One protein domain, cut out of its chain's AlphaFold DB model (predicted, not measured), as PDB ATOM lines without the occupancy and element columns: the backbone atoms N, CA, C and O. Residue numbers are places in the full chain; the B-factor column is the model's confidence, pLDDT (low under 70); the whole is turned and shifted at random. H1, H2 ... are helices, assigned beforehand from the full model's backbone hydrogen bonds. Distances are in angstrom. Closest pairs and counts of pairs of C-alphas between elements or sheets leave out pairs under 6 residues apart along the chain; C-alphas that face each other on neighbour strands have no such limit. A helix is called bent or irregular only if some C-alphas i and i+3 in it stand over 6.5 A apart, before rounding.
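What this domain is: This is residues 23 to 235 of the 421 residues of an uncharacterized protein of Saccharothrix ecbatanensis (UniProt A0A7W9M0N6). Two helices side by side, H1 and H6, make the core of this body of helices; H3 and H5 pack on H1 with H4 packed on both, while H7 and H9 pack on H6 and H8 packs on H7 and H9. H1, H3, H5 and H6 form a bundle, a group of helices packed together. The printed part has 213 residues with nine named helices, H1 to H9 in chain order, and no named strand; its class is all helix. It is compact, with a radius of gyration of the C-alphas of 17.6 A and spans of 52 by 47 by 26 A.

How they stand to each other: Start at H7, residues 155 to 184, the longest helix, with a kink of 42 degrees near residue 162. It forms a hairpin with H6, residues 128 to 152, the hub: C-alphas 150 and 161 are closest, 5.0 A apart, at a shallow tilt of 20 degrees, opposite ways. H6 touches H1, residues 23 to 38, at a steep tilt of 39 degrees, the same way; the closest C-alphas, of Phe 28 and Gly 134, are 4.1 A apart. H1 also touches H5, residues 99 to 122, closest at C-alphas 34 and 112, 6.2 A, and H3, residues 50 to 69, closest at C-alphas 26 and 63, 5.2 A. H4, residues 74 to 85, forms a hairpin with H3, closest at C-alphas 57 and 84, 5.8 A, and touches residues 108 to 115 of H5, closest at C-alphas 83 and 108, 7.4 A. H5 and H6, a hairpin, only just touch, with 3 pairs of C-alphas within 8 A, the closest being 120 and 128 at 6.8 A. Residues 137 to 148 of H6 touch H9, residues 220 to 233, closest at C-alphas 144 and 220, 5.2 A. H9 forms a hairpin with H8, residues 194 to 216, closest at C-alphas 199 and 233, 4.9 A. H8 touches residues 173 to 183 of H7, closest at C-alphas 180 and 207, 5.9 A. H2, residues 41 to 45, is close but not clearly touching H1: C-alphas 36 and 42 are 7.2 A apart. Every O i to N i+4 pair is within hydrogen-bond range in H1, H3, H4, H5 and H6; the counts are 22 of 26 in H7, 15 of 19 in H8, 8 of 10 in H9 and 0 of 1 in H2, where O i to N i+3 gives 0 of 2.

Where its parts are: Find C-alpha 23 at (151.229, 127.513, 95.764), where H1 begins. Find C-alpha 155 at (171.095, 127.916, 133.016); from there H7 runs 41.5 A to C-alpha 184. From first to last C-alpha, H6 is 37.0 A long, H5 34.7 A, H8 33.4 A and H3 28.3 A. H7 and H8 are irregular: C-alphas 156 and 159 are 8.1 A apart, and C-alphas 195 and 198 are 8.3 A apart. H9 ends at C-alpha 233, (144.214, 122.922, 105.464).

The domain as a whole: The C-alphas of Glu 156 and Ala 188, the two farthest apart, are 53.0 A apart. The printed part has no cut, and its one long link is residues 86 to 98, between H4 and H5. Mean pLDDT of the printed part is 81.6; look for values under 70 at 31 residues, among them residues 39 to 52 and 89 to 98.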
ATOM      1  N   GLU A  23     150.696 126.158  95.635       91.75
ATOM      2  CA  GLU A  23     151.229 127.513  95.764       91.75
ATOM      3  C   GLU A  23     151.652 127.845  97.197       91.75
ATOM      4  O   GLU A  23     152.719 128.422  97.392       91.75
ATOM      5  N   PHE A  24     150.838 127.456  98.183       92.62
ATOM      6  CA  PHE A  24     151.168 127.593  99.599       92.62
ATOM      7  C   PHE A  24     152.394 126.757  99.966       92.62
ATOM      8  O   PHE A  24     153.318 127.262 100.600       92.62
ATOM      9  N   GLN A  25     152.410 125.493  99.539       88.75
ATOM     10  CA  GLN A  25     153.466 124.540  99.880       88.75
ATOM     11  C   GLN A  25     154.822 124.974  99.322       88.75
ATOM     12  O   GLN A  25     155.802 124.975 100.057       88.75
ATOM     13  N   ILE A  26     154.871 125.443  98.068       90.38
ATOM     14  CA  ILE A  26     156.093 125.986  97.458       90.38
ATOM     15  C   ILE A  26     156.629 127.142  98.310       90.38
ATOM     16  O   ILE A  26     157.795 127.125  98.692       90.38
ATOM     17  N   GLY A  27     155.789 128.130  98.643       90.75
ATOM     18  CA  GLY A  27     156.215 129.267  99.464       90.75
ATOM     19  C   GLY A  27     156.743 128.835 100.836       90.75
ATOM     20  O   GLY A  27     157.795 129.295 101.271       90.75
ATOM     21  N   PHE A  28     156.048 127.899 101.486       92.19
ATOM     22  CA  PHE A  28     156.447 127.354 102.782       92.19
ATOM     23  C   PHE A  28     157.800 126.625 102.719       92.19
ATOM     24  O   PHE A  28     158.665 126.857 103.563       92.19
ATOM     25  N   PHE A  29     157.998 125.758 101.722       88.94
ATOM     26  CA  PHE A  29     159.208 124.944 101.580       88.94
ATOM     27  C   PHE A  29     160.433 125.776 101.210       88.94
ATOM     28  O   PHE A  29     161.501 125.562 101.779       88.94
ATOM     29  N   LEU A  30     160.289 126.755 100.312       90.81
ATOM     30  CA  LEU A  30     161.402 127.643  99.970       90.81
ATOM     31  C   LEU A  30     161.853 128.475 101.178       90.81
ATOM     32  O   LEU A  30     163.054 128.651 101.377       90.81
ATOM     33  N   GLU A  31     160.912 128.938 102.005       92.12
ATOM     34  CA  GLU A  31     161.240 129.667 103.231       92.12
ATOM     35  C   GLU A  31     161.888 128.763 104.293       92.12
ATOM     36  O   GLU A  31     162.812 129.202 104.975       92.12
ATOM     37  N   GLU A  32     161.478 127.494 104.416       85.38
ATOM     38  CA  GLU A  32     162.155 126.533 105.307       85.38
ATOM     39  C   GLU A  32     163.618 126.322 104.886       85.38
ATOM     40  O   GLU A  32     164.510 126.346 105.733       85.38
ATOM     41  N   VAL A  33     163.889 126.185 103.581       86.50
ATOM     42  CA  VAL A  33     165.261 126.060 103.055       86.50
ATOM     43  C   VAL A  33     166.057 127.342 103.288       86.50
ATOM     44  O   VAL A  33     167.200 127.276 103.736       86.50
ATOM     45  N   PHE A  34     165.466 128.516 103.048       87.56
ATOM     46  CA  PHE A  34     166.100 129.795 103.375       87.56
ATOM     47  C   PHE A  34     166.477 129.864 104.861       87.56
ATOM     48  O   PHE A  34     167.623 130.155 105.212       87.56
ATOM     49  N   CYS A  35     165.533 129.526 105.739       83.25
ATOM     50  CA  CYS A  35     165.747 129.533 107.177       83.25
ATOM     51  C   CYS A  35     166.795 128.506 107.620       83.25
ATOM     52  O   CYS A  35     167.538 128.779 108.558       83.25
ATOM     53  N   ALA A  36     166.926 127.366 106.938       79.69
ATOM     54  CA  ALA A  36     167.971 126.390 107.237       79.69
ATOM     55  C   ALA A  36     169.390 126.970 107.071       79.69
ATOM     56  O   ALA A  36     170.303 126.565 107.788       79.69
ATOM     57  N   TYR A  37     169.581 127.941 106.176       77.56
ATOM     58  CA  TYR A  37     170.873 128.606 105.983       77.56
ATOM     59  C   TYR A  37     171.107 129.791 106.923       77.56
ATOM     60  O   TYR A  37     172.250 130.070 107.286       77.56
ATOM     61  N   VAL A  38     170.044 130.508 107.283       74.31
ATOM     62  CA  VAL A  38     170.149 131.808 107.968       74.31
ATOM     63  C   VAL A  38     169.904 131.700 109.469       74.31
ATOM     64  O   VAL A  38     170.431 132.503 110.239       74.31
ATOM     65  N   GLU A  39     169.101 130.729 109.901       69.94
ATOM     66  CA  GLU A  39     168.533 130.710 111.242       69.94
ATOM     67  C   GLU A  39     169.218 129.712 112.188       69.94
ATOM     68  O   GLU A  39     169.919 128.767 111.819       69.94
ATOM     69  N   TRP A  40     168.996 129.971 113.473       51.28
ATOM     70  CA  TRP A  40     169.763 129.500 114.622       51.28
ATOM     71  C   TRP A  40     169.820 127.979 114.929       51.28
ATOM     72  O   TRP A  40     170.792 127.601 115.591       51.28
ATOM     73  N   PRO A  41     168.908 127.073 114.481       45.56
ATOM     74  CA  PRO A  41     168.985 125.654 114.855       45.56
ATOM     75  C   PRO A  41     170.324 124.998 114.489       45.56
ATOM     76  O   PRO A  41     170.930 124.352 115.337       45.56
ATOM     77  N   GLY A  42     170.841 125.249 113.279       46.16
ATOM     78  CA  GLY A  42     172.110 124.678 112.818       46.16
ATOM     79  C   GLY A  42     173.347 125.307 113.469       46.16
ATOM     80  O   GLY A  42     174.385 124.667 113.588       46.16
ATOM     81  N   VAL A  43     173.273 126.545 113.957       44.75
ATOM     82  CA  VAL A  43     174.443 127.224 114.543       44.75
ATOM     83  C   VAL A  43     174.789 126.655 115.924       44.75
ATOM     84  O   VAL A  43     175.968 126.539 116.263       44.75
ATOM     85  N   ILE A  44     173.787 126.248 116.712       44.47
ATOM     86  CA  ILE A  44     174.005 125.641 118.037       44.47
ATOM     87  C   ILE A  44     174.511 124.201 117.908       44.47
ATOM     88  O   ILE A  44     175.402 123.790 118.652       44.47
ATOM     89  N   THR A  45     173.957 123.430 116.969       47.25
ATOM     90  CA  THR A  45     174.282 122.007 116.771       47.25
ATOM     91  C   THR A  45     175.438 121.763 115.804       47.25
ATOM     92  O   THR A  45     175.813 120.610 115.607       47.25
ATOM     93  N   ARG A  46     176.045 122.821 115.241       59.56
ATOM     94  CA  ARG A  46     177.069 122.742 114.180       59.56
ATOM     95  C   ARG A  46     176.567 122.016 112.923       59.56
ATOM     96  O   ARG A  46     177.246 121.147 112.380       59.56
ATOM     97  N   GLY A  47     175.379 122.401 112.482       62.84
ATOM     98  CA  GLY A  47     174.662 121.911 111.313       62.84
ATOM     99  C   GLY A  47     173.352 121.231 111.689       62.84
ATOM    100  O   GLY A  47     173.083 120.972 112.864       62.84
ATOM    101  N   HIS A  48     172.512 120.967 110.697       67.56
ATOM    102  CA  HIS A  48     171.235 120.285 110.889       67.56
ATOM    103  C   HIS A  48     171.452 118.779 111.092       67.56
ATOM    104  O   HIS A  48     172.386 118.205 110.528       67.56
ATOM    105  N   PRO A  49     170.640 118.101 111.916       64.06
ATOM    106  CA  PRO A  49     170.707 116.649 112.020       64.06
ATOM    107  C   PRO A  49     170.307 116.004 110.684       64.06
ATOM    108  O   PRO A  49     169.417 116.503 110.001       64.06
ATOM    109  N   GLU A  50     170.926 114.873 110.331       66.81
ATOM    110  CA  GLU A  50     170.716 114.190 109.040       66.81
ATOM    111  C   GLU A  50     169.234 113.996 108.644       66.81
ATOM    112  O   GLU A  50     168.889 114.255 107.493       66.81
ATOM    113  N   PRO A  51     168.316 113.613 109.562       60.53
ATOM    114  CA  PRO A  51     166.896 113.493 109.226       60.53
ATOM    115  C   PRO A  51     166.239 114.824 108.837       60.53
ATOM    116  O   PRO A  51     165.337 114.837 108.005       60.53
ATOM    117  N   GLU A  52     166.687 115.943 109.412       67.69
ATOM    118  CA  GLU A  52     166.198 117.279 109.059       67.69
ATOM    119  C   GLU A  52     166.761 117.731 107.711       67.69
ATOM    120  O   GLU A  52     166.024 118.290 106.903       67.69
ATOM    121  N   VAL A  53     168.033 117.422 107.424       71.19
ATOM    122  CA  VAL A  53     168.629 117.640 106.094       71.19
ATOM    123  C   VAL A  53     167.844 116.868 105.034       71.19
ATOM    124  O   VAL A  53     167.422 117.461 104.043       71.19
ATOM    125  N   ALA A  54     167.570 115.582 105.269       68.50
ATOM    126  CA  ALA A  54     166.775 114.753 104.365       68.50
ATOM    127  C   ALA A  54     165.349 115.301 104.185       68.50
ATOM    128  O   ALA A  54     164.874 115.426 103.060       68.50
ATOM    129  N   ARG A  55     164.685 115.716 105.275       76.06
ATOM    130  CA  ARG A  55     163.348 116.330 105.218       76.06
ATOM    131  C   ARG A  55     163.339 117.607 104.375       76.06
ATOM    132  O   ARG A  55     162.446 117.789 103.547       76.06
ATOM    133  N   LEU A  56     164.315 118.493 104.588       77.50
ATOM    134  CA  LEU A  56     164.464 119.728 103.819       77.50
ATOM    135  C   LEU A  56     164.715 119.417 102.342       77.50
ATOM    136  O   LEU A  56     164.079 120.033 101.489       77.50
ATOM    137  N   GLN A  57     165.573 118.437 102.047       80.12
ATOM    138  CA  GLN A  57     165.857 117.975 100.688       80.12
ATOM    139  C   GLN A  57     164.624 117.392  99.989       80.12
ATOM    140  O   GLN A  57     164.371 117.724  98.834       80.12
ATOM    141  N   ASP A  58     163.809 116.602 100.681       73.69
ATOM    142  CA  ASP A  58     162.580 116.043 100.112       73.69
ATOM    143  C   ASP A  58     161.552 117.143  99.800       73.69
ATOM    144  O   ASP A  58     161.001 117.210  98.698       73.69
ATOM    145  N   MET A  59     161.317 118.055 100.751       79.19
ATOM    146  CA  MET A  59     160.378 119.172 100.581       79.19
ATOM    147  C   MET A  59     160.839 120.165  99.509       79.19
ATOM    148  O   MET A  59     160.046 120.608  98.675       79.19
ATOM    149  N   GLY A  60     162.126 120.511  99.512       76.44
ATOM    150  CA  GLY A  60     162.729 121.379  98.507       76.44
ATOM    151  C   GLY A  60     162.731 120.731  97.123       76.44
ATOM    152  O   GLY A  60     162.394 121.397  96.149       76.44
ATOM    153  N   GLY A  61     163.023 119.431  97.029       78.00
ATOM    154  CA  GLY A  61     162.994 118.681  95.774       78.00
ATOM    155  C   GLY A  61     161.594 118.659  95.165       78.00
ATOM    156  O   GLY A  61     161.422 118.960  93.986       78.00
ATOM    157  N   TRP A  62     160.567 118.440  95.990       87.00
ATOM    158  CA  TRP A  62     159.180 118.568  95.542       87.00
ATOM    159  C   TRP A  62     158.866 119.981  95.017       87.00
ATOM    160  O   TRP A  62     158.249 120.131  93.961       87.00
ATOM    161  N   ALA A  63     159.319 121.034  95.711       84.69
ATOM    162  CA  ALA A  63     159.110 122.410  95.256       84.69
ATOM    163  C   ALA A  63     159.842 122.694  93.932       84.69
ATOM    164  O   ALA A  63     159.308 123.399  93.074       84.69
ATOM    165  N   ALA A  64     161.039 122.131  93.749       80.25
ATOM    166  CA  ALA A  64     161.814 122.224  92.517       80.25
ATOM    167  C   ALA A  64     161.060 121.593  91.334       80.25
ATOM    168  O   ALA A  64     160.912 122.234  90.289       80.25
ATOM    169  N   ASP A  65     160.503 120.395  91.521       77.88
ATOM    170  CA  ASP A  65     159.696 119.702  90.514       77.88
ATOM    171  C   ASP A  65     158.435 120.489  90.134       77.88
ATOM    172  O   ASP A  65     158.144 120.676  88.946       77.88
ATOM    173  N   GLU A  66     157.717 121.029  91.121       86.75
ATOM    174  CA  GLU A  66     156.547 121.880  90.886       86.75
ATOM    175  C   GLU A  66     156.901 123.154  90.106       86.75
ATOM    176  O   GLU A  66     156.187 123.551  89.180       86.75
ATOM    177  N   LEU A  67     158.020 123.801  90.437       89.31
ATOM    178  CA  LEU A  67     158.487 125.002  89.741       89.31
ATOM    179  C   LEU A  67     158.943 124.701  88.310       89.31
ATOM    180  O   LEU A  67     158.639 125.474  87.394       89.31
ATOM    181  N   ARG A  68     159.595 123.556  88.089       87.50
ATOM    182  CA  ARG A  68     159.956 123.060  86.755       87.50
ATOM    183  C   ARG A  68     158.694 122.809  85.921       87.50
ATOM    184  O   ARG A  68     158.612 123.263  84.779       87.50
ATOM    185  N   GLY A  69     157.662 122.201  86.513       84.06
ATOM    186  CA  GLY A  69     156.342 122.017  85.895       84.06
ATOM    187  C   GLY A  69     155.617 123.328  85.552       84.06
ATOM    188  O   GLY A  69     154.839 123.379  84.597       84.06
ATOM    189  N   ARG A  70     155.914 124.410  86.281       91.81
ATOM    190  CA  ARG A  70     155.386 125.769  86.050       91.81
ATOM    191  C   ARG A  70     156.217 126.599  85.065       91.81
ATOM    192  O   ARG A  70     155.877 127.754  84.812       91.81
ATOM    193  N   GLY A  71     157.268 126.024  84.477       92.81
ATOM    194  CA  GLY A  71     158.078 126.668  83.442       92.81
ATOM    195  C   GLY A  71     159.122 127.654  83.967       92.81
ATOM    196  O   GLY A  71     159.536 128.542  83.221       92.81
ATOM    197  N   VAL A  72     159.547 127.524  85.229       95.12
ATOM    198  CA  VAL A  72     160.751 128.217  85.717       95.12
ATOM    199  C   VAL A  72     161.969 127.730  84.929       95.12
ATOM    200  O   VAL A  72     162.038 126.560  84.554       95.12
ATOM    201  N   ASP A  73     162.915 128.634  84.663       96.81
ATOM    202  CA  ASP A  73     164.161 128.313  83.959       96.81
ATOM    203  C   ASP A  73     164.864 127.114  84.628       96.81
ATOM    204  O   ASP A  73     165.205 127.213  85.813       96.81
ATOM    205  N   PRO A  74     165.102 126.005  83.899       93.31
ATOM    206  CA  PRO A  74     165.782 124.832  84.435       93.31
ATOM    207  C   PRO A  74     167.110 125.164  85.115       93.31
ATOM    208  O   PRO A  74     167.379 124.616  86.172       93.31
ATOM    209  N   ALA A  75     167.886 126.125  84.602       94.81
ATOM    210  CA  ALA A  75     169.168 126.486  85.207       94.81
ATOM    211  C   ALA A  75     169.019 127.083  86.620       94.81
ATOM    212  O   ALA A  75     169.902 126.924  87.462       94.81
ATOM    213  N   LEU A  76     167.906 127.773  86.894       94.31
ATOM    214  CA  LEU A  76     167.610 128.300  88.228       94.31
ATOM    215  C   LEU A  76     167.126 127.198  89.172       94.31
ATOM    216  O   LEU A  76     167.486 127.217  90.346       94.31
ATOM    217  N   VAL A  77     166.336 126.247  88.665       89.38
ATOM    218  CA  VAL A  77     165.862 125.092  89.444       89.38
ATOM    219  C   VAL A  77     167.025 124.158  89.785       89.38
ATOM    220  O   VAL A  77     167.184 123.806  90.946       89.38
ATOM    221  N   ASP A  78     167.895 123.850  88.821       86.88
ATOM    222  CA  ASP A  78     169.096 123.034  89.033       86.88
ATOM    223  C   ASP A  78     170.012 123.692  90.082       86.88
ATOM    224  O   ASP A  78     170.513 123.040  90.996       86.88
ATOM    225  N   ARG A  79     170.171 125.024  90.020       92.94
ATOM    226  CA  ARG A  79     170.928 125.770  91.033       92.94
ATOM    227  C   ARG A  79     170.272 125.718  92.418       92.94
ATOM    228  O   ARG A  79     170.988 125.722  93.419       92.94
ATOM    229  N   PHE A  80     168.943 125.680  92.495       90.81
ATOM    230  CA  PHE A  80     168.235 125.498  93.764       90.81
ATOM    231  C   PHE A  80     168.467 124.094  94.324       90.81
ATOM    232  O   PHE A  80     168.769 123.966  95.505       90.81
ATOM    233  N   GLU A  81     168.414 123.060  93.483       86.50
ATOM    234  CA  GLU A  81     168.723 121.675  93.862       86.50
ATOM    235  C   GLU A  81     170.183 121.526  94.345       86.50
ATOM    236  O   GLU A  81     170.435 120.829  95.326       86.50
ATOM    237  N   GLU A  82     171.144 122.241  93.745       86.19
ATOM    238  CA  GLU A  82     172.530 122.315  94.246       86.19
ATOM    239  C   GLU A  82     172.613 122.937  95.648       86.19
ATOM    240  O   GLU A  82     173.315 122.427  96.521       86.19
ATOM    241  N   VAL A  83     171.902 124.046  95.874       88.00
ATOM    242  CA  VAL A  83     171.820 124.689  97.194       88.00
ATOM    243  C   VAL A  83     171.137 123.762  98.199       88.00
ATOM    244  O   VAL A  83     171.543 123.687  99.353       88.00
ATOM    245  N   LEU A  84     170.132 123.011  97.775       82.56
ATOM    246  CA  LEU A  84     169.427 122.064  98.624       82.56
ATOM    247  C   LEU A  84     170.312 120.882  99.046       82.56
ATOM    248  O   LEU A  84     170.313 120.477 100.207       82.56
ATOM    249  N   ALA A  85     171.120 120.367  98.119       82.50
ATOM    250  CA  ALA A  85     172.113 119.335  98.402       82.50
ATOM    251  C   ALA A  85     173.217 119.823  99.359       82.50
ATOM    252  O   ALA A  85     173.812 119.013 100.064       82.50
ATOM    253  N   GLY A  86     173.483 121.133  99.385       81.69
ATOM    254  CA  GLY A  86     174.493 121.766 100.235       81.69
ATOM    255  C   GLY A  86     174.016 122.209 101.621       81.69
ATOM    256  O   GLY A  86     174.788 122.868 102.318       81.69
ATOM    257  N   VAL A  87     172.771 121.906 102.020       83.06
ATOM    258  CA  VAL A  87     172.263 122.256 103.360       83.06
ATOM    259  C   VAL A  87     173.205 121.660 104.418       83.06
ATOM    260  O   VAL A  87     173.437 120.452 104.391       83.06
ATOM    261  N   PRO A  88     173.756 122.471 105.342       71.56
ATOM    262  CA  PRO A  88     174.830 122.023 106.222       71.56
ATOM    263  C   PRO A  88     174.326 120.976 107.219       71.56
ATOM    264  O   PRO A  88     173.485 121.286 108.070       71.56
ATOM    265  N   GLY A  89     174.864 119.760 107.135       69.06
ATOM    266  CA  GLY A  89     174.623 118.677 108.079       69.06
ATOM    267  C   GLY A  89     175.490 118.789 109.331       69.06
ATOM    268  O   GLY A  89     176.370 119.648 109.457       69.06
ATOM    269  N   THR A  90     175.231 117.919 110.306       64.31
ATOM    270  CA  THR A  90     175.951 117.928 111.585       64.31
ATOM    271  C   THR A  90     177.420 117.573 111.359       64.31
ATOM    272  O   THR A  90     177.742 116.444 111.000       64.31
ATOM    273  N   GLY A  91     178.322 118.516 111.635       61.66
ATOM    274  CA  GLY A  91     179.765 118.345 111.432       61.66
ATOM    275  C   GLY A  91     180.308 118.927 110.124       61.66
ATOM    276  O   GLY A  91     181.526 119.016 109.994       61.66
ATOM    277  N   ASP A  92     179.442 119.397 109.219       64.75
ATOM    278  CA  ASP A  92     179.855 120.158 108.028       64.75
ATOM    279  C   ASP A  92     180.170 121.624 108.362       64.75
ATOM    280  O   ASP A  92     180.821 122.329 107.590       64.75
ATOM    281  N   VAL A  93     179.719 122.095 109.529       61.22
ATOM    282  CA  VAL A  93     179.986 123.454 109.999       61.22
ATOM    283  C   VAL A  93     181.396 123.528 110.600       61.22
ATOM    284  O   VAL A  93     181.702 122.780 111.536       61.22
ATOM    285  N   PRO A  94     182.259 124.443 110.115       59.94
ATOM    286  CA  PRO A  94     183.637 124.544 110.574       59.94
ATOM    287  C   PRO A  94     183.736 124.897 112.065       59.94
ATOM    288  O   PRO A  94     182.931 125.651 112.610       59.94
ATOM    289  N   ASP A  95     184.796 124.409 112.720       53.12
ATOM    290  CA  ASP A  95     185.083 124.674 114.141       53.12
ATOM    291  C   ASP A  95     185.238 126.170 114.465       53.12
ATOM    292  O   ASP A  95     185.104 126.585 115.621       53.12
ATOM    293  N   ARG A  96     185.545 126.985 113.451       56.38
ATOM    294  CA  ARG A  96     185.667 128.434 113.552       56.38
ATOM    295  C   ARG A  96     185.003 129.091 112.348       56.38
ATOM    296  O   ARG A  96     185.395 128.829 111.217       56.38
ATOM    297  N   PHE A  97     184.059 129.987 112.613       62.50
ATOM    298  CA  PHE A  97     183.481 130.861 111.597       62.50
ATOM    299  C   PHE A  97     184.537 131.872 111.141       62.50
ATOM    300  O   PHE A  97     184.983 132.708 111.934       62.50
ATOM    301  N   ASP A  98     184.969 131.764 109.890       64.25
ATOM    302  CA  ASP A  98     185.817 132.756 109.239       64.25
ATOM    303  C   ASP A  98     185.004 133.627 108.267       64.25
ATOM    304  O   ASP A  98     183.819 133.394 108.015       64.25
ATOM    305  N   GLU A  99     185.635 134.689 107.758       72.31
ATOM    306  CA  GLU A  99     184.989 135.630 106.833       72.31
ATOM    307  C   GLU A  99     184.538 134.948 105.535       72.31
ATOM    308  O   GLU A  99     183.552 135.369 104.935       72.31
ATOM    309  N   GLN A 100     185.222 133.879 105.115       74.00
ATOM    310  CA  GLN A 100     184.900 133.154 103.892       74.00
ATOM    311  C   GLN A 100     183.593 132.370 104.039       74.00
ATOM    312  O   GLN A 100     182.730 132.465 103.168       74.00
ATOM    313  N   TRP A 101     183.420 131.652 105.149       70.69
ATOM    314  CA  TRP A 101     182.186 130.926 105.446       70.69
ATOM    315  C   TRP A 101     180.985 131.866 105.593       70.69
ATOM    316  O   TRP A 101     179.923 131.622 105.023       70.69
ATOM    317  N   ALA A 102     181.158 132.983 106.310       72.38
ATOM    318  CA  ALA A 102     180.104 133.985 106.463       72.38
ATOM    319  C   ALA A 102     179.679 134.581 105.109       72.38
ATOM    320  O   ALA A 102     178.486 134.713 104.838       72.38
ATOM    321  N   HIS A 103     180.648 134.881 104.240       78.00
ATOM    322  CA  HIS A 103     180.383 135.401 102.903       78.00
ATOM    323  C   HIS A 103     179.687 134.375 101.996       78.00
ATOM    324  O   HIS A 103     178.841 134.732 101.176       78.00
ATOM    325  N   GLU A 104     180.020 133.091 102.133       80.31
ATOM    326  CA  GLU A 104     179.361 132.022 101.385       80.31
ATOM    327  C   GLU A 104     177.897 131.844 101.794       80.31
ATOM    328  O   GLU A 104     177.035 131.796 100.912       80.31
ATOM    329  N   LEU A 105     177.605 131.831 103.098       78.06
ATOM    330  CA  LEU A 105     176.230 131.793 103.599       78.06
ATOM    331  C   LEU A 105     175.429 133.008 103.120       78.06
ATOM    332  O   LEU A 105     174.348 132.834 102.565       78.06
ATOM    333  N   GLU A 106     175.980 134.219 103.235       82.38
ATOM    334  CA  GLU A 106     175.325 135.447 102.760       82.38
ATOM    335  C   GLU A 106     174.989 135.372 101.261       82.38
ATOM    336  O   GLU A 106     173.870 135.685 100.844       82.38
ATOM    337  N   ARG A 107     175.933 134.883 100.448       88.19
ATOM    338  CA  ARG A 107     175.740 134.692  99.007       88.19
ATOM    339  C   ARG A 107     174.636 133.677  98.702       88.19
ATOM    340  O   ARG A 107     173.861 133.897  97.771       88.19
ATOM    341  N   ILE A 108     174.576 132.567  99.441       85.69
ATOM    342  CA  ILE A 108     173.532 131.545  99.278       85.69
ATOM    343  C   ILE A 108     172.169 132.122  99.669       85.69
ATOM    344  O   ILE A 108     171.232 132.042  98.878       85.69
ATOM    345  N   SER A 109     172.064 132.766 100.829       83.88
ATOM    346  CA  SER A 109     170.812 133.340 101.329       83.88
ATOM    347  C   SER A 109     170.251 134.412 100.396       83.88
ATOM    348  O   SER A 109     169.072 134.361 100.050       83.88
ATOM    349  N   GLN A 110     171.091 135.327  99.904       89.56
ATOM    350  CA  GLN A 110     170.669 136.355  98.947       89.56
ATOM    351  C   GLN A 110     170.200 135.751  97.614       89.56
ATOM    352  O   GLN A 110     169.270 136.252  96.967       89.56
ATOM    353  N   TRP A 111     170.834 134.655  97.194       95.00
ATOM    354  CA  TRP A 111     170.409 133.927  96.008       95.00
ATOM    355  C   TRP A 111     169.053 133.238  96.221       95.00
ATOM    356  O   TRP A 111     168.175 133.391  95.370       95.00
ATOM    357  N   ILE A 112     168.843 132.557  97.356       89.31
ATOM    358  CA  ILE A 112     167.554 131.924  97.694       89.31
ATOM    359  C   ILE A 112     166.440 132.977  97.760       89.31
ATOM    360  O   ILE A 112     165.378 132.764  97.187       89.31
ATOM    361  N   GLU A 113     166.679 134.136  98.378       88.62
ATOM    362  CA  GLU A 113     165.699 135.232  98.443       88.62
ATOM    363  C   GLU A 113     165.286 135.711  97.039       88.62
ATOM    364  O   GLU A 113     164.102 135.876  96.731       88.62
ATOM    365  N   THR A 114     166.260 135.849  96.136       94.44
ATOM    366  CA  THR A 114     165.990 136.174  94.728       94.44
ATOM    367  C   THR A 114     165.178 135.066  94.049       94.44
ATOM    368  O   THR A 114     164.232 135.350  93.308       94.44
ATOM    369  N   PHE A 115     165.513 133.803  94.317       95.31
ATOM    370  CA  PHE A 115     164.817 132.641  93.770       95.31
ATOM    371  C   PHE A 115     163.373 132.523  94.283       95.31
ATOM    372  O   PHE A 115     162.477 132.238  93.489       95.31
ATOM    373  N   ILE A 116     163.105 132.850  95.552       92.56
ATOM    374  CA  ILE A 116     161.746 132.970  96.106       92.56
ATOM    375  C   ILE A 116     160.931 133.976  95.286       92.56
ATOM    376  O   ILE A 116     159.782 133.700  94.941       92.56
ATOM    377  N   GLY A 117     161.525 135.104  94.883       92.69
ATOM    378  CA  GLY A 117     160.888 136.072  93.984       92.69
ATOM    379  C   GLY A 117     160.562 135.505  92.594       92.69
ATOM    380  O   GLY A 117     159.490 135.774  92.043       92.69
ATOM    381  N   VAL A 118     161.448 134.683  92.026       95.00
ATOM    382  CA  VAL A 118     161.204 133.980  90.752       95.00
ATOM    383  C   VAL A 118     160.055 132.981  90.895       95.00
ATOM    384  O   VAL A 118     159.102 133.026  90.113       95.00
ATOM    385  N   ALA A 119     160.099 132.135  91.924       93.88
ATOM    386  CA  ALA A 119     159.057 131.162  92.236       93.88
ATOM    387  C   ALA A 119     157.697 131.840  92.453       93.88
ATOM    388  O   ALA A 119     156.674 131.421  91.903       93.88
ATOM    389  N   ARG A 120     157.699 132.965  93.173       93.31
ATOM    390  CA  ARG A 120     156.512 133.775  93.434       93.31
ATOM    391  C   ARG A 120     155.848 134.297  92.162       93.31
ATOM    392  O   ARG A 120     154.616 134.373  92.103       93.31
ATOM    393  N   ASN A 121     156.645 134.675  91.165       91.75
ATOM    394  CA  ASN A 121     156.151 135.123  89.865       91.75
ATOM    395  C   ASN A 121     155.609 133.954  89.030       91.75
ATOM    396  O   ASN A 121     154.563 134.096  88.398       91.75
ATOM    397  N   ALA A 122     156.269 132.794  89.078       91.38
ATOM    398  CA  ALA A 122     155.855 131.585  88.363       91.38
ATOM    399  C   ALA A 122     154.509 131.021  88.851       91.38
ATOM    400  O   ALA A 122     153.737 130.468  88.070       91.38
ATOM    401  N   VAL A 123     154.179 131.215  90.132       86.12
ATOM    402  CA  VAL A 123     152.864 130.874  90.702       86.12
ATOM    403  C   VAL A 123     151.706 131.671  90.069       86.12
ATOM    404  O   VAL A 123     150.569 131.196  90.025       86.12
ATOM    405  N   GLY A 124     151.977 132.863  89.533       80.38
ATOM    406  CA  GLY A 124     150.973 133.718  88.902       80.38
ATOM    407  C   GLY A 124     150.073 134.474  89.892       80.38
ATOM    408  O   GLY A 124     150.035 134.221  91.097       80.38
ATOM    409  N   SER A 125     149.325 135.455  89.383       74.00
ATOM    410  CA  SER A 125     148.612 136.453  90.201       74.00
ATOM    411  C   SER A 125     147.344 135.947  90.897       74.00
ATOM    412  O   SER A 125     146.926 136.534  91.890       74.00
ATOM    413  N   ARG A 126     146.716 134.869  90.411       74.12
ATOM    414  CA  ARG A 126     145.438 134.384  90.963       74.12
ATOM    415  C   ARG A 126     145.598 133.683  92.316       74.12
ATOM    416  O   ARG A 126     144.745 133.842  93.176       74.12
ATOM    417  N   ARG A 127     146.682 132.920  92.496       81.69
ATOM    418  CA  ARG A 127     146.968 132.133  93.713       81.69
ATOM    419  C   ARG A 127     148.221 132.578  94.470       81.69
ATOM    420  O   ARG A 127     148.484 132.098  95.565       81.69
ATOM    421  N   ALA A 128     148.908 133.578  93.933       85.94
ATOM    422  CA  ALA A 128     149.832 134.503  94.581       85.94
ATOM    423  C   ALA A 128     149.725 134.628  96.113       85.94
ATOM    424  O   ALA A 128     150.716 134.489  96.824       85.94
ATOM    425  N   ARG A 129     148.518 134.908  96.623       90.38
ATOM    426  CA  ARG A 129     148.279 135.127  98.056       90.38
ATOM    427  C   ARG A 129     148.652 133.922  98.920       90.38
ATOM    428  O   ARG A 129     149.148 134.126 100.020       90.38
ATOM    429  N   TYR A 130     148.437 132.703  98.421       92.81
ATOM    430  CA  TYR A 130     148.674 131.473  99.170       92.81
ATOM    431  C   TYR A 130     150.161 131.179  99.306       92.81
ATOM    432  O   TYR A 130     150.589 130.780 100.380       92.81
ATOM    433  N   PHE A 131     150.954 131.470  98.270       93.38
ATOM    434  CA  PHE A 131     152.413 131.417  98.364       93.38
ATOM    435  C   PHE A 131     152.926 132.318  99.482       93.38
ATOM    436  O   PHE A 131     153.700 131.880 100.327       93.38
ATOM    437  N   ASP A 132     152.452 133.565  99.527       92.31
ATOM    438  CA  ASP A 132     152.875 134.514 100.557       92.31
ATOM    439  C   ASP A 132     152.426 134.067 101.960       92.31
ATOM    440  O   ASP A 132     153.154 134.270 102.929       92.31
ATOM    441  N   PHE A 133     151.249 133.440 102.089       93.81
ATOM    442  CA  PHE A 133     150.833 132.820 103.351       93.81
ATOM    443  C   PHE A 133     151.772 131.684 103.756       93.81
ATOM    444  O   PHE A 133     152.161 131.631 104.919       93.81
ATOM    445  N   GLY A 134     152.168 130.825 102.813       92.06
ATOM    446  CA  GLY A 134     153.120 129.741 103.047       92.06
ATOM    447  C   GLY A 134     154.468 130.250 103.554       92.06
ATOM    448  O   GLY A 134     154.923 129.808 104.607       92.06
ATOM    449  N   VAL A 135     155.053 131.240 102.866       93.00
ATOM    450  CA  VAL A 135     156.306 131.902 103.282       93.00
ATOM    451  C   VAL A 135     156.169 132.456 104.698       93.00
ATOM    452  O   VAL A 135     156.937 132.120 105.595       93.00
ATOM    453  N   MET A 136     155.148 133.280 104.941       94.44
ATOM    454  CA  MET A 136     155.010 133.936 106.238       94.44
ATOM    455  C   MET A 136     154.734 132.950 107.373       94.44
ATOM    456  O   MET A 136     155.209 133.162 108.489       94.44
ATOM    457  N   LEU A 137     153.989 131.874 107.114       93.06
ATOM    458  CA  LEU A 137     153.704 130.867 108.127       93.06
ATOM    459  C   LEU A 137     154.938 130.023 108.466       93.06
ATOM    460  O   LEU A 137     155.167 129.750 109.644       93.06
ATOM    461  N   SER A 138     155.754 129.670 107.467       89.12
ATOM    462  CA  SER A 138     157.059 129.033 107.680       89.12
ATOM    463  C   SER A 138     157.955 129.908 108.566       89.12
ATOM    464  O   SER A 138     158.388 129.480 109.638       89.12
ATOM    465  N   ARG A 139     158.093 131.197 108.220       90.44
ATOM    466  CA  ARG A 139     158.863 132.183 108.997       90.44
ATOM    467  C   ARG A 139     158.412 132.284 110.456       90.44
ATOM    468  O   ARG A 139     159.238 132.275 111.372       90.44
ATOM    469  N   ILE A 140     157.099 132.368 110.682       90.50
ATOM    470  CA  ILE A 140     156.495 132.367 112.024       90.50
ATOM    471  C   ILE A 140     156.847 131.070 112.764       90.50
ATOM    472  O   ILE A 140     157.250 131.118 113.928       90.50
ATOM    473  N   GLY A 141     156.738 129.922 112.091       84.38
ATOM    474  CA  GLY A 141     157.070 128.614 112.645       84.38
ATOM    475  C   GLY A 141     158.527 128.503 113.088       84.38
ATOM    476  O   GLY A 141     158.788 128.057 114.203       84.38
ATOM    477  N   VAL A 142     159.474 128.960 112.268       82.00
ATOM    478  CA  VAL A 142     160.909 128.973 112.602       82.00
ATOM    479  C   VAL A 142     161.195 129.866 113.807       82.00
ATOM    480  O   VAL A 142     161.897 129.443 114.729       82.00
ATOM    481  N   CYS A 143     160.620 131.071 113.854       85.88
ATOM    482  CA  CYS A 143     160.806 131.979 114.987       85.88
ATOM    483  C   CYS A 143     160.238 131.386 116.285       85.88
ATOM    484  O   CYS A 143     160.904 131.412 117.320       85.88
ATOM    485  N   ALA A 144     159.036 130.804 116.232       86.12
ATOM    486  CA  ALA A 144     158.407 130.181 117.392       86.12
ATOM    487  C   ALA A 144     159.200 128.961 117.895       86.12
ATOM    488  O   ALA A 144     159.482 128.866 119.090       86.12
ATOM    489  N   ARG A 145     159.642 128.070 116.991       78.88
ATOM    490  CA  ARG A 145     160.519 126.931 117.333       78.88
ATOM    491  C   ARG A 145     161.830 127.401 117.962       78.88
ATOM    492  O   ARG A 145     162.263 126.851 118.971       78.88
ATOM    493  N   THR A 146     162.431 128.449 117.407       77.69
ATOM    494  CA  THR A 146     163.679 129.041 117.905       77.69
ATOM    495  C   THR A 146     163.531 129.580 119.327       77.69
ATOM    496  O   THR A 146     164.360 129.282 120.189       77.69
ATOM    497  N   LEU A 147     162.455 130.317 119.606       82.12
ATOM    498  CA  LEU A 147     162.164 130.810 120.953       82.12
ATOM    499  C   LEU A 147     161.925 129.660 121.940       82.12
ATOM    500  O   LEU A 147     162.485 129.685 123.035       82.12
ATOM    501  N   ARG A 148     161.209 128.608 121.520       78.19
ATOM    502  CA  ARG A 148     161.006 127.395 122.329       78.19
ATOM    503  C   ARG A 148     162.329 126.715 122.679       78.19
ATOM    504  O   ARG A 148     162.558 126.356 123.828       78.19
ATOM    505  N   MET A 149     163.227 126.550 121.708       70.19
ATOM    506  CA  MET A 149     164.556 125.983 121.965       70.19
ATOM    507  C   MET A 149     165.368 126.852 122.926       70.19
ATOM    508  O   MET A 149     166.053 126.320 123.798       70.19
ATOM    509  N   ALA A 150     165.266 128.178 122.808       76.12
ATOM    510  CA  ALA A 150     165.921 129.088 123.738       76.12
ATOM    511  C   ALA A 150     165.417 128.883 125.175       76.12
ATOM    512  O   ALA A 150     166.224 128.913 126.101       76.12
ATOM    513  N   ASP A 151     164.124 128.626 125.384       77.94
ATOM    514  CA  ASP A 151     163.557 128.323 126.707       77.94
ATOM    515  C   ASP A 151     164.078 127.016 127.314       77.94
ATOM    516  O   ASP A 151     164.260 126.927 128.530       77.94
ATOM    517  N   LEU A 152     164.431 126.049 126.473       69.75
ATOM    518  CA  LEU A 152     164.971 124.755 126.891       69.75
ATOM    519  C   LEU A 152     166.486 124.760 127.138       69.75
ATOM    520  O   LEU A 152     167.024 123.764 127.625       69.75
ATOM    521  N   LEU A 153     167.194 125.854 126.824       63.84
ATOM    522  CA  LEU A 153     168.625 125.950 127.111       63.84
ATOM    523  C   LEU A 153     168.902 125.793 128.619       63.84
ATOM    524  O   LEU A 153     168.086 126.211 129.443       63.84
ATOM    525  N   PRO A 154     170.054 125.230 129.013       63.97
ATOM    526  CA  PRO A 154     170.408 125.094 130.420       63.97
ATOM    527  C   PRO A 154     170.845 126.453 131.021       63.97
ATOM    528  O   PRO A 154     171.186 127.378 130.271       63.97
ATOM    529  N   PRO A 155     170.811 126.632 132.359       76.06
ATOM    530  CA  PRO A 155     171.095 127.916 133.016       76.06
ATOM    531  C   PRO A 155     172.471 128.516 132.688       76.06
ATOM    532  O   PRO A 155     172.638 129.730 132.702       76.06
ATOM    533  N   GLU A 156     173.460 127.690 132.356       71.69
ATOM    534  CA  GLU A 156     174.816 128.118 132.005       71.69
ATOM    535  C   GLU A 156     174.874 128.885 130.671       71.69
ATOM    536  O   GLU A 156     175.824 129.627 130.425       71.69
ATOM    537  N   MET A 157     173.850 128.743 129.823       70.38
ATOM    538  CA  MET A 157     173.749 129.372 128.501       70.38
ATOM    539  C   MET A 157     172.810 130.592 128.504       70.38
ATOM    540  O   MET A 157     172.284 130.977 127.460       70.38
ATOM    541  N   ASP A 158     172.586 131.224 129.659       79.00
ATOM    542  CA  ASP A 158     171.586 132.292 129.810       79.00
ATOM    543  C   ASP A 158     171.857 133.541 128.950       79.00
ATOM    544  O   ASP A 158     170.933 134.184 128.447       79.00
ATOM    545  N   GLY A 159     173.133 133.850 128.695       78.75
ATOM    546  CA  GLY A 159     173.513 134.916 127.761       78.75
ATOM    547  C   GLY A 159     173.068 134.618 126.327       78.75
ATOM    548  O   GLY A 159     172.550 135.499 125.642       78.75
ATOM    549  N   LEU A 160     173.205 133.361 125.898       71.75
ATOM    550  CA  LEU A 160     172.756 132.898 124.590       71.75
ATOM    551  C   LEU A 160     171.219 132.882 124.515       71.75
ATOM    552  O   LEU A 160     170.659 133.417 123.564       71.75
ATOM    553  N   ARG A 161     170.536 132.367 125.548       80.44
ATOM    554  CA  ARG A 161     169.069 132.441 125.677       80.44
ATOM    555  C   ARG A 161     168.564 133.876 125.508       80.44
ATOM    556  O   ARG A 161     167.648 134.120 124.725       80.44
ATOM    557  N   SER A 162     169.158 134.815 126.245       84.06
ATOM    558  CA  SER A 162     168.761 136.225 126.240       84.06
ATOM    559  C   SER A 162     168.973 136.876 124.874       84.06
ATOM    560  O   SER A 162     168.086 137.577 124.390       84.06
ATOM    561  N   ALA A 163     170.114 136.612 124.230       80.31
ATOM    562  CA  ALA A 163     170.412 137.114 122.891       80.31
ATOM    563  C   ALA A 163     169.404 136.595 121.853       80.31
ATOM    564  O   ALA A 163     168.848 137.387 121.090       80.31
ATOM    565  N   THR A 164     169.095 135.296 121.879       80.38
ATOM    566  CA  THR A 164     168.102 134.702 120.977       80.38
ATOM    567  C   THR A 164     166.723 135.304 121.191       80.38
ATOM    568  O   THR A 164     166.078 135.715 120.229       80.38
ATOM    569  N   LYS A 165     166.256 135.420 122.438       87.25
ATOM    570  CA  LYS A 165     164.951 136.038 122.709       87.25
ATOM    571  C   LYS A 165     164.887 137.479 122.207       87.25
ATOM    572  O   LYS A 165     163.929 137.834 121.525       87.25
ATOM    573  N   ALA A 166     165.930 138.270 122.461       88.19
ATOM    574  CA  ALA A 166     166.011 139.656 122.006       88.19
ATOM    575  C   ALA A 166     165.959 139.796 120.473       88.19
ATOM    576  O   ALA A 166     165.450 140.797 119.974       88.19
ATOM    577  N   GLN A 167     166.452 138.801 119.730       85.25
ATOM    578  CA  GLN A 167     166.396 138.771 118.269       85.25
ATOM    579  C   GLN A 167     165.044 138.272 117.739       85.25
ATOM    580  O   GLN A 167     164.440 138.912 116.879       85.25
ATOM    581  N   TYR A 168     164.550 137.138 118.242       86.94
ATOM    582  CA  TYR A 168     163.433 136.426 117.614       86.94
ATOM    583  C   TYR A 168     162.051 136.828 118.123       86.94
ATOM    584  O   TYR A 168     161.084 136.677 117.384       86.94
ATOM    585  N   GLN A 169     161.919 137.384 119.332       89.94
ATOM    586  CA  GLN A 169     160.636 137.931 119.794       89.94
ATOM    587  C   GLN A 169     160.130 139.082 118.903       89.94
ATOM    588  O   GLN A 169     158.994 139.004 118.419       89.94
ATOM    589  N   PRO A 170     160.928 140.136 118.614       90.88
ATOM    590  CA  PRO A 170     160.468 141.203 117.730       90.88
ATOM    591  C   PRO A 170     160.267 140.716 116.290       90.88
ATOM    592  O   PRO A 170     159.339 141.184 115.626       90.88
ATOM    593  N   GLU A 171     161.083 139.767 115.819       89.88
ATOM    594  CA  GLU A 171     160.946 139.180 114.483       89.88
ATOM    595  C   GLU A 171     159.663 138.351 114.344       89.88
ATOM    596  O   GLU A 171     158.926 138.539 113.377       89.88
ATOM    597  N   LEU A 172     159.328 137.517 115.334       91.75
ATOM    598  CA  LEU A 172     158.070 136.771 115.368       91.75
ATOM    599  C   LEU A 172     156.878 137.730 115.304       91.75
ATOM    600  O   LEU A 172     155.991 137.581 114.462       91.75
ATOM    601  N   ALA A 173     156.886 138.778 116.133       92.56
ATOM    602  CA  ALA A 173     155.834 139.788 116.121       92.56
ATOM    603  C   ALA A 173     155.761 140.543 114.780       92.56
ATOM    604  O   ALA A 173     154.672 140.887 114.314       92.56
ATOM    605  N   ARG A 174     156.902 140.823 114.136       94.19
ATOM    606  CA  ARG A 174     156.953 141.432 112.797       94.19
ATOM    607  C   ARG A 174     156.332 140.504 111.754       94.19
ATOM    608  O   ARG A 174     155.462 140.956 111.010       94.19
ATOM    609  N   ALA A 175     156.731 139.235 111.727       92.94
ATOM    610  CA  ALA A 175     156.232 138.244 110.782       92.94
ATOM    611  C   ALA A 175     154.714 138.050 110.917       92.94
ATOM    612  O   ALA A 175     153.989 138.102 109.923       92.94
ATOM    613  N   VAL A 176     154.207 137.963 112.150       93.88
ATOM    614  CA  VAL A 176     152.764 137.905 112.418       93.88
ATOM    615  C   VAL A 176     152.037 139.133 111.860       93.88
ATOM    616  O   VAL A 176     151.036 138.985 111.160       93.88
ATOM    617  N   ARG A 177     152.538 140.355 112.096       94.81
ATOM    618  CA  ARG A 177     151.910 141.580 111.559       94.81
ATOM    619  C   ARG A 177     151.879 141.607 110.030       94.81
ATOM    620  O   ARG A 177     150.889 142.060 109.458       94.81
ATOM    621  N   VAL A 178     152.934 141.126 109.372       94.19
ATOM    622  CA  VAL A 178     152.985 141.033 107.905       94.19
ATOM    623  C   VAL A 178     151.958 140.024 107.389       94.19
ATOM    624  O   VAL A 178     151.205 140.351 106.473       94.19
ATOM    625  N   LEU A 179     151.849 138.847 108.017       93.69
ATOM    626  CA  LEU A 179     150.816 137.872 107.664       93.69
ATOM    627  C   LEU A 179     149.413 138.471 107.824       93.69
ATOM    628  O   LEU A 179     148.608 138.391 106.900       93.69
ATOM    629  N   LEU A 180     149.130 139.154 108.938       93.94
ATOM    630  CA  LEU A 180     147.842 139.826 109.158       93.94
ATOM    631  C   LEU A 180     147.524 140.867 108.075       93.94
ATOM    632  O   LEU A 180     146.381 140.957 107.621       93.94
ATOM    633  N   ALA A 181     148.524 141.629 107.623       92.44
ATOM    634  CA  ALA A 181     148.354 142.572 106.522       92.44
ATOM    635  C   ALA A 181     147.965 141.855 105.215       92.44
ATOM    636  O   ALA A 181     147.082 142.321 104.499       92.44
ATOM    637  N   PHE A 182     148.551 140.688 104.931       88.88
ATOM    638  CA  PHE A 182     148.191 139.892 103.752       88.88
ATOM    639  C   PHE A 182     146.786 139.292 103.837       88.88
ATOM    640  O   PHE A 182     146.091 139.237 102.825       88.88
ATOM    641  N   VAL A 183     146.358 138.851 105.022       88.31
ATOM    642  CA  VAL A 183     145.020 138.273 105.238       88.31
ATOM    643  C   VAL A 183     143.919 139.330 105.113       88.31
ATOM    644  O   VAL A 183     142.831 139.069 104.587       88.31
ATOM    645  N   THR A 184     144.202 140.546 105.575       86.94
ATOM    646  CA  THR A 184     143.254 141.668 105.535       86.94
ATOM    647  C   THR A 184     143.193 142.368 104.176       86.94
ATOM    648  O   THR A 184     142.197 143.035 103.888       86.94
ATOM    649  N   ASP A 185     144.190 142.177 103.307       85.56
ATOM    650  CA  ASP A 185     144.165 142.673 101.931       85.56
ATOM    651  C   ASP A 185     143.151 141.888 101.077       85.56
ATOM    652  O   ASP A 185     143.374 140.755 100.645       85.56
ATOM    653  N   ARG A 186     142.002 142.523 100.823       80.00
ATOM    654  CA  ARG A 186     140.927 142.012  99.957       80.00
ATOM    655  C   ARG A 186     140.909 142.697  98.582       80.00
ATOM    656  O   ARG A 186     139.869 142.738  97.926       80.00
ATOM    657  N   SER A 187     142.029 143.280  98.152       82.31
ATOM    658  CA  SER A 187     142.136 143.943  96.851       82.31
ATOM    659  C   SER A 187     142.028 142.958  95.680       82.31
ATOM    660  O   SER A 187     142.293 141.760  95.799       82.31
ATOM    661  N   ALA A 188     141.702 143.484  94.495       76.44
ATOM    662  CA  ALA A 188     141.660 142.705  93.253       76.44
ATOM    663  C   ALA A 188     143.023 142.088  92.865       76.44
ATOM    664  O   ALA A 188     143.070 141.225  91.994       76.44
ATOM    665  N   ALA A 189     144.119 142.514  93.505       75.44
ATOM    666  CA  ALA A 189     145.452 141.953  93.310       75.44
ATOM    667  C   ALA A 189     145.677 140.629  94.069       75.44
ATOM    668  O   ALA A 189     146.596 139.889  93.725       75.44
ATOM    669  N   ARG A 190     144.858 140.323  95.088       82.38
ATOM    670  CA  ARG A 190     144.976 139.122  95.938       82.38
ATOM    671  C   ARG A 190     143.608 138.450  96.168       82.38
ATOM    672  O   ARG A 190     143.213 138.246  97.322       82.38
ATOM    673  N   PRO A 191     142.851 138.118  95.109       82.75
ATOM    674  CA  PRO A 191     141.493 137.605  95.263       82.75
ATOM    675  C   PRO A 191     141.486 136.249  95.995       82.75
ATOM    676  O   PRO A 191     142.372 135.433  95.741       82.75
ATOM    677  N   PRO A 192     140.503 135.979  96.875       82.75
ATOM    678  CA  PRO A 192     140.260 134.634  97.396       82.75
ATOM    679  C   PRO A 192     139.934 133.664  96.255       82.75
ATOM    680  O   PRO A 192     139.324 134.059  95.255       82.75
ATOM    681  N   ASP A 193     140.306 132.397  96.415       84.69
ATOM    682  CA  ASP A 193     139.964 131.343  95.456       84.69
ATOM    683  C   ASP A 193     138.817 130.502  96.036       84.69
ATOM    684  O   ASP A 193     139.010 129.889  97.085       84.69
ATOM    685  N   PRO A 194     137.632 130.450  95.395       82.69
ATOM    686  CA  PRO A 194     136.500 129.660  95.882       82.69
ATOM    687  C   PRO A 194     136.840 128.186  96.152       82.69
ATOM    688  O   PRO A 194     136.277 127.579  97.066       82.69
ATOM    689  N   ASP A 195     137.794 127.630  95.402       83.25
ATOM    690  CA  ASP A 195     138.229 126.238  95.544       83.25
ATOM    691  C   ASP A 195     139.099 126.007  96.798       83.25
ATOM    692  O   ASP A 195     139.335 124.866  97.176       83.25
ATOM    693  N   GLN A 196     139.555 127.076  97.460       86.06
ATOM    694  CA  GLN A 196     140.465 127.061  98.617       86.06
ATOM    695  C   GLN A 196     139.806 127.617  99.894       86.06
ATOM    696  O   GLN A 196     140.471 128.100 100.808       86.06
ATOM    697  N   HIS A 197     138.477 127.537  99.980       85.62
ATOM    698  CA  HIS A 197     137.695 128.086 101.092       85.62
ATOM    699  C   HIS A 197     138.039 127.492 102.474       85.62
ATOM    700  O   HIS A 197     137.832 128.162 103.486       85.62
ATOM    701  N   GLU A 198     138.537 126.253 102.545       84.88
ATOM    702  CA  GLU A 198     139.005 125.645 103.800       84.88
ATOM    703  C   GLU A 198     140.318 126.271 104.276       84.88
ATOM    704  O   GLU A 198     140.422 126.652 105.442       84.88
ATOM    705  N   LEU A 199     141.276 126.460 103.363       88.31
ATOM    706  CA  LEU A 199     142.537 127.140 103.647       88.31
ATOM    707  C   LEU A 199     142.304 128.606 104.027       88.31
ATOM    708  O   LEU A 199     142.836 129.067 105.033       88.31
ATOM    709  N   ASP A 200     141.463 129.328 103.282       90.38
ATOM    710  CA  ASP A 200     141.107 130.711 103.621       90.38
ATOM    711  C   ASP A 200     140.472 130.806 105.022       90.38
ATOM    712  O   ASP A 200     140.805 131.712 105.784       90.38
ATOM    713  N   ARG A 201     139.609 129.849 105.400       90.12
ATOM    714  CA  ARG A 201     139.021 129.795 106.748       90.12
ATOM    715  C   ARG A 201     140.086 129.566 107.821       90.12
ATOM    716  O   ARG A 201     140.092 130.289 108.812       90.12
ATOM    717  N   ALA A 202     140.982 128.601 107.618       89.81
ATOM    718  CA  ALA A 202     142.057 128.308 108.564       89.81
ATOM    719  C   ALA A 202     142.990 129.515 108.753       89.81
ATOM    720  O   ALA A 202     143.336 129.865 109.880       89.81
ATOM    721  N   VAL A 203     143.343 130.201 107.662       91.56
ATOM    722  CA  VAL A 203     144.147 131.429 107.700       91.56
ATOM    723  C   VAL A 203     143.414 132.561 108.431       91.56
ATOM    724  O   VAL A 203     144.026 133.249 109.247       91.56
ATOM    725  N   ASP A 204     142.115 132.754 108.184       91.69
ATOM    726  CA  ASP A 204     141.306 133.772 108.870       91.69
ATOM    727  C   ASP A 204     141.169 133.474 110.380       91.69
ATOM    728  O   ASP A 204     141.198 134.394 111.206       91.69
ATOM    729  N   ASP A 205     141.053 132.201 110.765       92.56
ATOM    730  CA  ASP A 205     141.001 131.772 112.167       92.56
ATOM    731  C   ASP A 205     142.352 131.958 112.869       92.56
ATOM    732  O   ASP A 205     142.400 132.536 113.962       92.56
ATOM    733  N   PHE A 206     143.451 131.580 112.208       93.06
ATOM    734  CA  PHE A 206     144.809 131.865 112.670       93.06
ATOM    735  C   PHE A 206     145.031 133.370 112.848       93.06
ATOM    736  O   PHE A 206     145.509 133.804 113.894       93.06
ATOM    737  N   ALA A 207     144.630 134.187 111.872       92.88
ATOM    738  CA  ALA A 207     144.762 135.638 111.932       92.88
ATOM    739  C   ALA A 207     143.991 136.242 113.117       92.88
ATOM    740  O   ALA A 207     144.502 137.117 113.817       92.88
ATOM    741  N   ARG A 208     142.776 135.754 113.394       92.75
ATOM    742  CA  ARG A 208     141.979 136.216 114.539       92.75
ATOM    743  C   ARG A 208     142.669 135.917 115.868       92.75
ATOM    744  O   ARG A 208     142.717 136.791 116.731       92.75
ATOM    745  N   TYR A 209     143.227 134.716 116.008       91.44
ATOM    746  CA  TYR A 209     144.027 134.339 117.172       91.44
ATOM    747  C   TYR A 209     145.321 135.164 117.270       91.44
ATOM    748  O   TYR A 209     145.687 135.651 118.338       91.44
ATOM    749  N   ALA A 210     145.998 135.392 116.149       91.44
ATOM    750  CA  ALA A 210     147.244 136.141 116.105       91.44
ATOM    751  C   ALA A 210     147.073 137.614 116.531       91.44
ATOM    752  O   ALA A 210     147.969 138.184 117.153       91.44
ATOM    753  N   VAL A 211     145.911 138.227 116.266       91.62
ATOM    754  CA  VAL A 211     145.567 139.561 116.793       91.62
ATOM    755  C   VAL A 211     145.486 139.554 118.319       91.62
ATOM    756  O   VAL A 211     145.992 140.480 118.951       91.62
ATOM    757  N   THR A 212     144.875 138.525 118.918       89.75
ATOM    758  CA  THR A 212     144.827 138.403 120.382       89.75
ATOM    759  C   THR A 212     146.208 138.129 120.968       89.75
ATOM    760  O   THR A 212     146.584 138.783 121.934       89.75
ATOM    761  N   TRP A 213     146.993 137.267 120.318       90.81
ATOM    762  CA  TRP A 213     148.361 136.931 120.716       90.81
ATOM    763  C   TRP A 213     149.282 138.164 120.745       90.81
ATOM    764  O   TRP A 213     149.991 138.393 121.722       90.81
ATOM    765  N   LEU A 214     149.206 139.032 119.725       89.94
ATOM    766  CA  LEU A 214     149.970 140.289 119.676       89.94
ATOM    767  C   LEU A 214     149.636 141.264 120.818       89.94
ATOM    768  O   LEU A 214     150.411 142.190 121.063       89.94
ATOM    769  N   ALA A 215     148.478 141.113 121.466       85.31
ATOM    770  CA  ALA A 215     148.033 141.971 122.561       85.31
ATOM    771  C   ALA A 215     148.360 141.403 123.953       85.31
ATOM    772  O   ALA A 215     148.382 142.177 124.911       85.31
ATOM    773  N   SER A 216     148.592 140.091 124.075       76.69
ATOM    774  CA  SER A 216     148.857 139.404 125.348       76.69
ATOM    775  C   SER A 216     150.329 139.046 125.591       76.69
ATOM    776  O   SER A 216     150.647 138.683 126.719       76.69
ATOM    777  N   ASP A 217     151.210 139.187 124.590       61.41
ATOM    778  CA  ASP A 217     152.606 138.694 124.630       61.41
ATOM    779  C   ASP A 217     152.655 137.208 125.055       61.41
ATOM    780  O   ASP A 217     153.405 136.796 125.940       61.41
ATOM    781  N   ASP A 218     151.739 136.431 124.463       60.47
ATOM    782  CA  ASP A 218     151.423 135.042 124.809       60.47
ATOM    783  C   ASP A 218     152.503 134.026 124.400       60.47
ATOM    784  O   ASP A 218     153.415 134.304 123.616       60.47
ATOM    785  N   ASP A 219     152.309 132.788 124.850       71.75
ATOM    786  CA  ASP A 219     153.144 131.628 124.544       71.75
ATOM    787  C   ASP A 219     153.278 131.350 123.026       71.75
ATOM    788  O   ASP A 219     152.299 131.103 122.308       71.75
ATOM    789  N   ALA A 220     154.522 131.362 122.532       75.19
ATOM    790  CA  ALA A 220     154.865 131.051 121.144       75.19
ATOM    791  C   ALA A 220     154.477 129.611 120.744       75.19
ATOM    792  O   ALA A 220     154.275 129.345 119.556       75.19
ATOM    793  N   GLU A 221     154.324 128.699 121.710       69.06
ATOM    794  CA  GLU A 221     153.896 127.316 121.487       69.06
ATOM    795  C   GLU A 221     152.464 127.237 120.946       69.06
ATOM    796  O   GLU A 221     152.212 126.573 119.936       69.06
ATOM    797  N   GLN A 222     151.526 127.974 121.546       79.38
ATOM    798  CA  GLN A 222     150.138 127.986 121.080       79.38
ATOM    799  C   GLN A 222     150.009 128.628 119.697       79.38
ATOM    800  O   GLN A 222     149.253 128.140 118.854       79.38
ATOM    801  N   LEU A 223     150.773 129.696 119.434       83.50
ATOM    802  CA  LEU A 223     150.825 130.319 118.109       83.50
ATOM    803  C   LEU A 223     151.345 129.335 117.054       83.50
ATOM    804  O   LEU A 223     150.755 129.219 115.980       83.50
ATOM    805  N   HIS A 224     152.403 128.587 117.367       77.25
ATOM    806  CA  HIS A 224     152.930 127.558 116.475       77.25
ATOM    807  C   HIS A 224     151.914 126.436 116.219       77.25
ATOM    808  O   HIS A 224     151.691 126.069 115.065       77.25
ATOM    809  N   GLY A 225     151.246 125.939 117.267       71.50
ATOM    810  CA  GLY A 225     150.202 124.916 117.153       71.50
ATOM    811  C   GLY A 225     149.047 125.345 116.243       71.50
ATOM    812  O   GLY A 225     148.657 124.601 115.347       71.50
ATOM    813  N   ARG A 226     148.572 126.590 116.385       82.25
ATOM    814  CA  ARG A 226     147.556 127.175 115.489       82.25
ATOM    815  C   ARG A 226     148.032 127.296 114.044       82.25
ATOM    816  O   ARG A 226     147.230 127.158 113.126       82.25
ATOM    817  N   GLY A 227     149.325 127.523 113.824       82.69
ATOM    818  CA  GLY A 227     149.901 127.516 112.481       82.69
ATOM    819  C   GLY A 227     149.801 126.149 111.798       82.69
ATOM    820  O   GLY A 227     149.527 126.084 110.603       82.69
ATOM    821  N   LYS A 228     149.924 125.043 112.543       73.62
ATOM    822  CA  LYS A 228     149.815 123.687 111.972       73.62
ATOM    823  C   LYS A 228     148.419 123.372 111.422       73.62
ATOM    824  O   LYS A 228     148.290 122.648 110.437       73.62
ATOM    825  N   GLU A 229     147.373 123.952 112.010       79.56
ATOM    826  CA  GLU A 229     146.002 123.839 111.487       79.56
ATOM    827  C   GLU A 229     145.909 124.424 110.061       79.56
ATOM    828  O   GLU A 229     145.235 123.868 109.193       79.56
ATOM    829  N   VAL A 230     146.655 125.502 109.785       87.12
ATOM    830  CA  VAL A 230     146.725 126.134 108.459       87.12
ATOM    831  C   VAL A 230     147.490 125.266 107.458       87.12
ATOM    832  O   VAL A 230     147.024 125.087 106.334       87.12
ATOM    833  N   THR A 231     148.634 124.689 107.846       80.19
ATOM    834  CA  THR A 231     149.395 123.794 106.952       80.19
ATOM    835  C   THR A 231     148.586 122.548 106.588       80.19
ATOM    836  O   THR A 231     148.587 122.130 105.430       80.19
ATOM    837  N   PHE A 232     147.821 121.997 107.538       72.94
ATOM    838  CA  PHE A 232     146.921 120.874 107.274       72.94
ATOM    839  C   PHE A 232     145.830 121.244 106.259       72.94
ATOM    840  O   PHE A 232     145.603 120.508 105.300       72.94
ATOM    841  N   ALA A 233     145.205 122.416 106.416       81.88
ATOM    842  CA  ALA A 233     144.214 122.922 105.464       81.88
ATOM    843  C   ALA A 233     144.803 123.196 104.065       81.88
ATOM    844  O   ALA A 233     144.076 123.147 103.076       81.88
ATOM    845  N   ALA A 234     146.114 123.440 103.960       81.12
ATOM    846  CA  ALA A 234     146.829 123.576 102.688       81.12
ATOM    847  C   ALA A 234     147.176 122.225 102.021       81.12
ATOM    848  O   ALA A 234     147.840 122.196 100.977       81.12
ATOM    849  N   GLY A 235     146.758 121.104 102.617       71.31
ATOM    850  CA  GLY A 235     147.050 119.754 102.137       71.31
ATOM    851  C   GLY A 235     148.479 119.295 102.424       71.31
ATOM    852  O   GLY A 235     148.958 118.374 101.768       71.31
TER     853      GLY A 235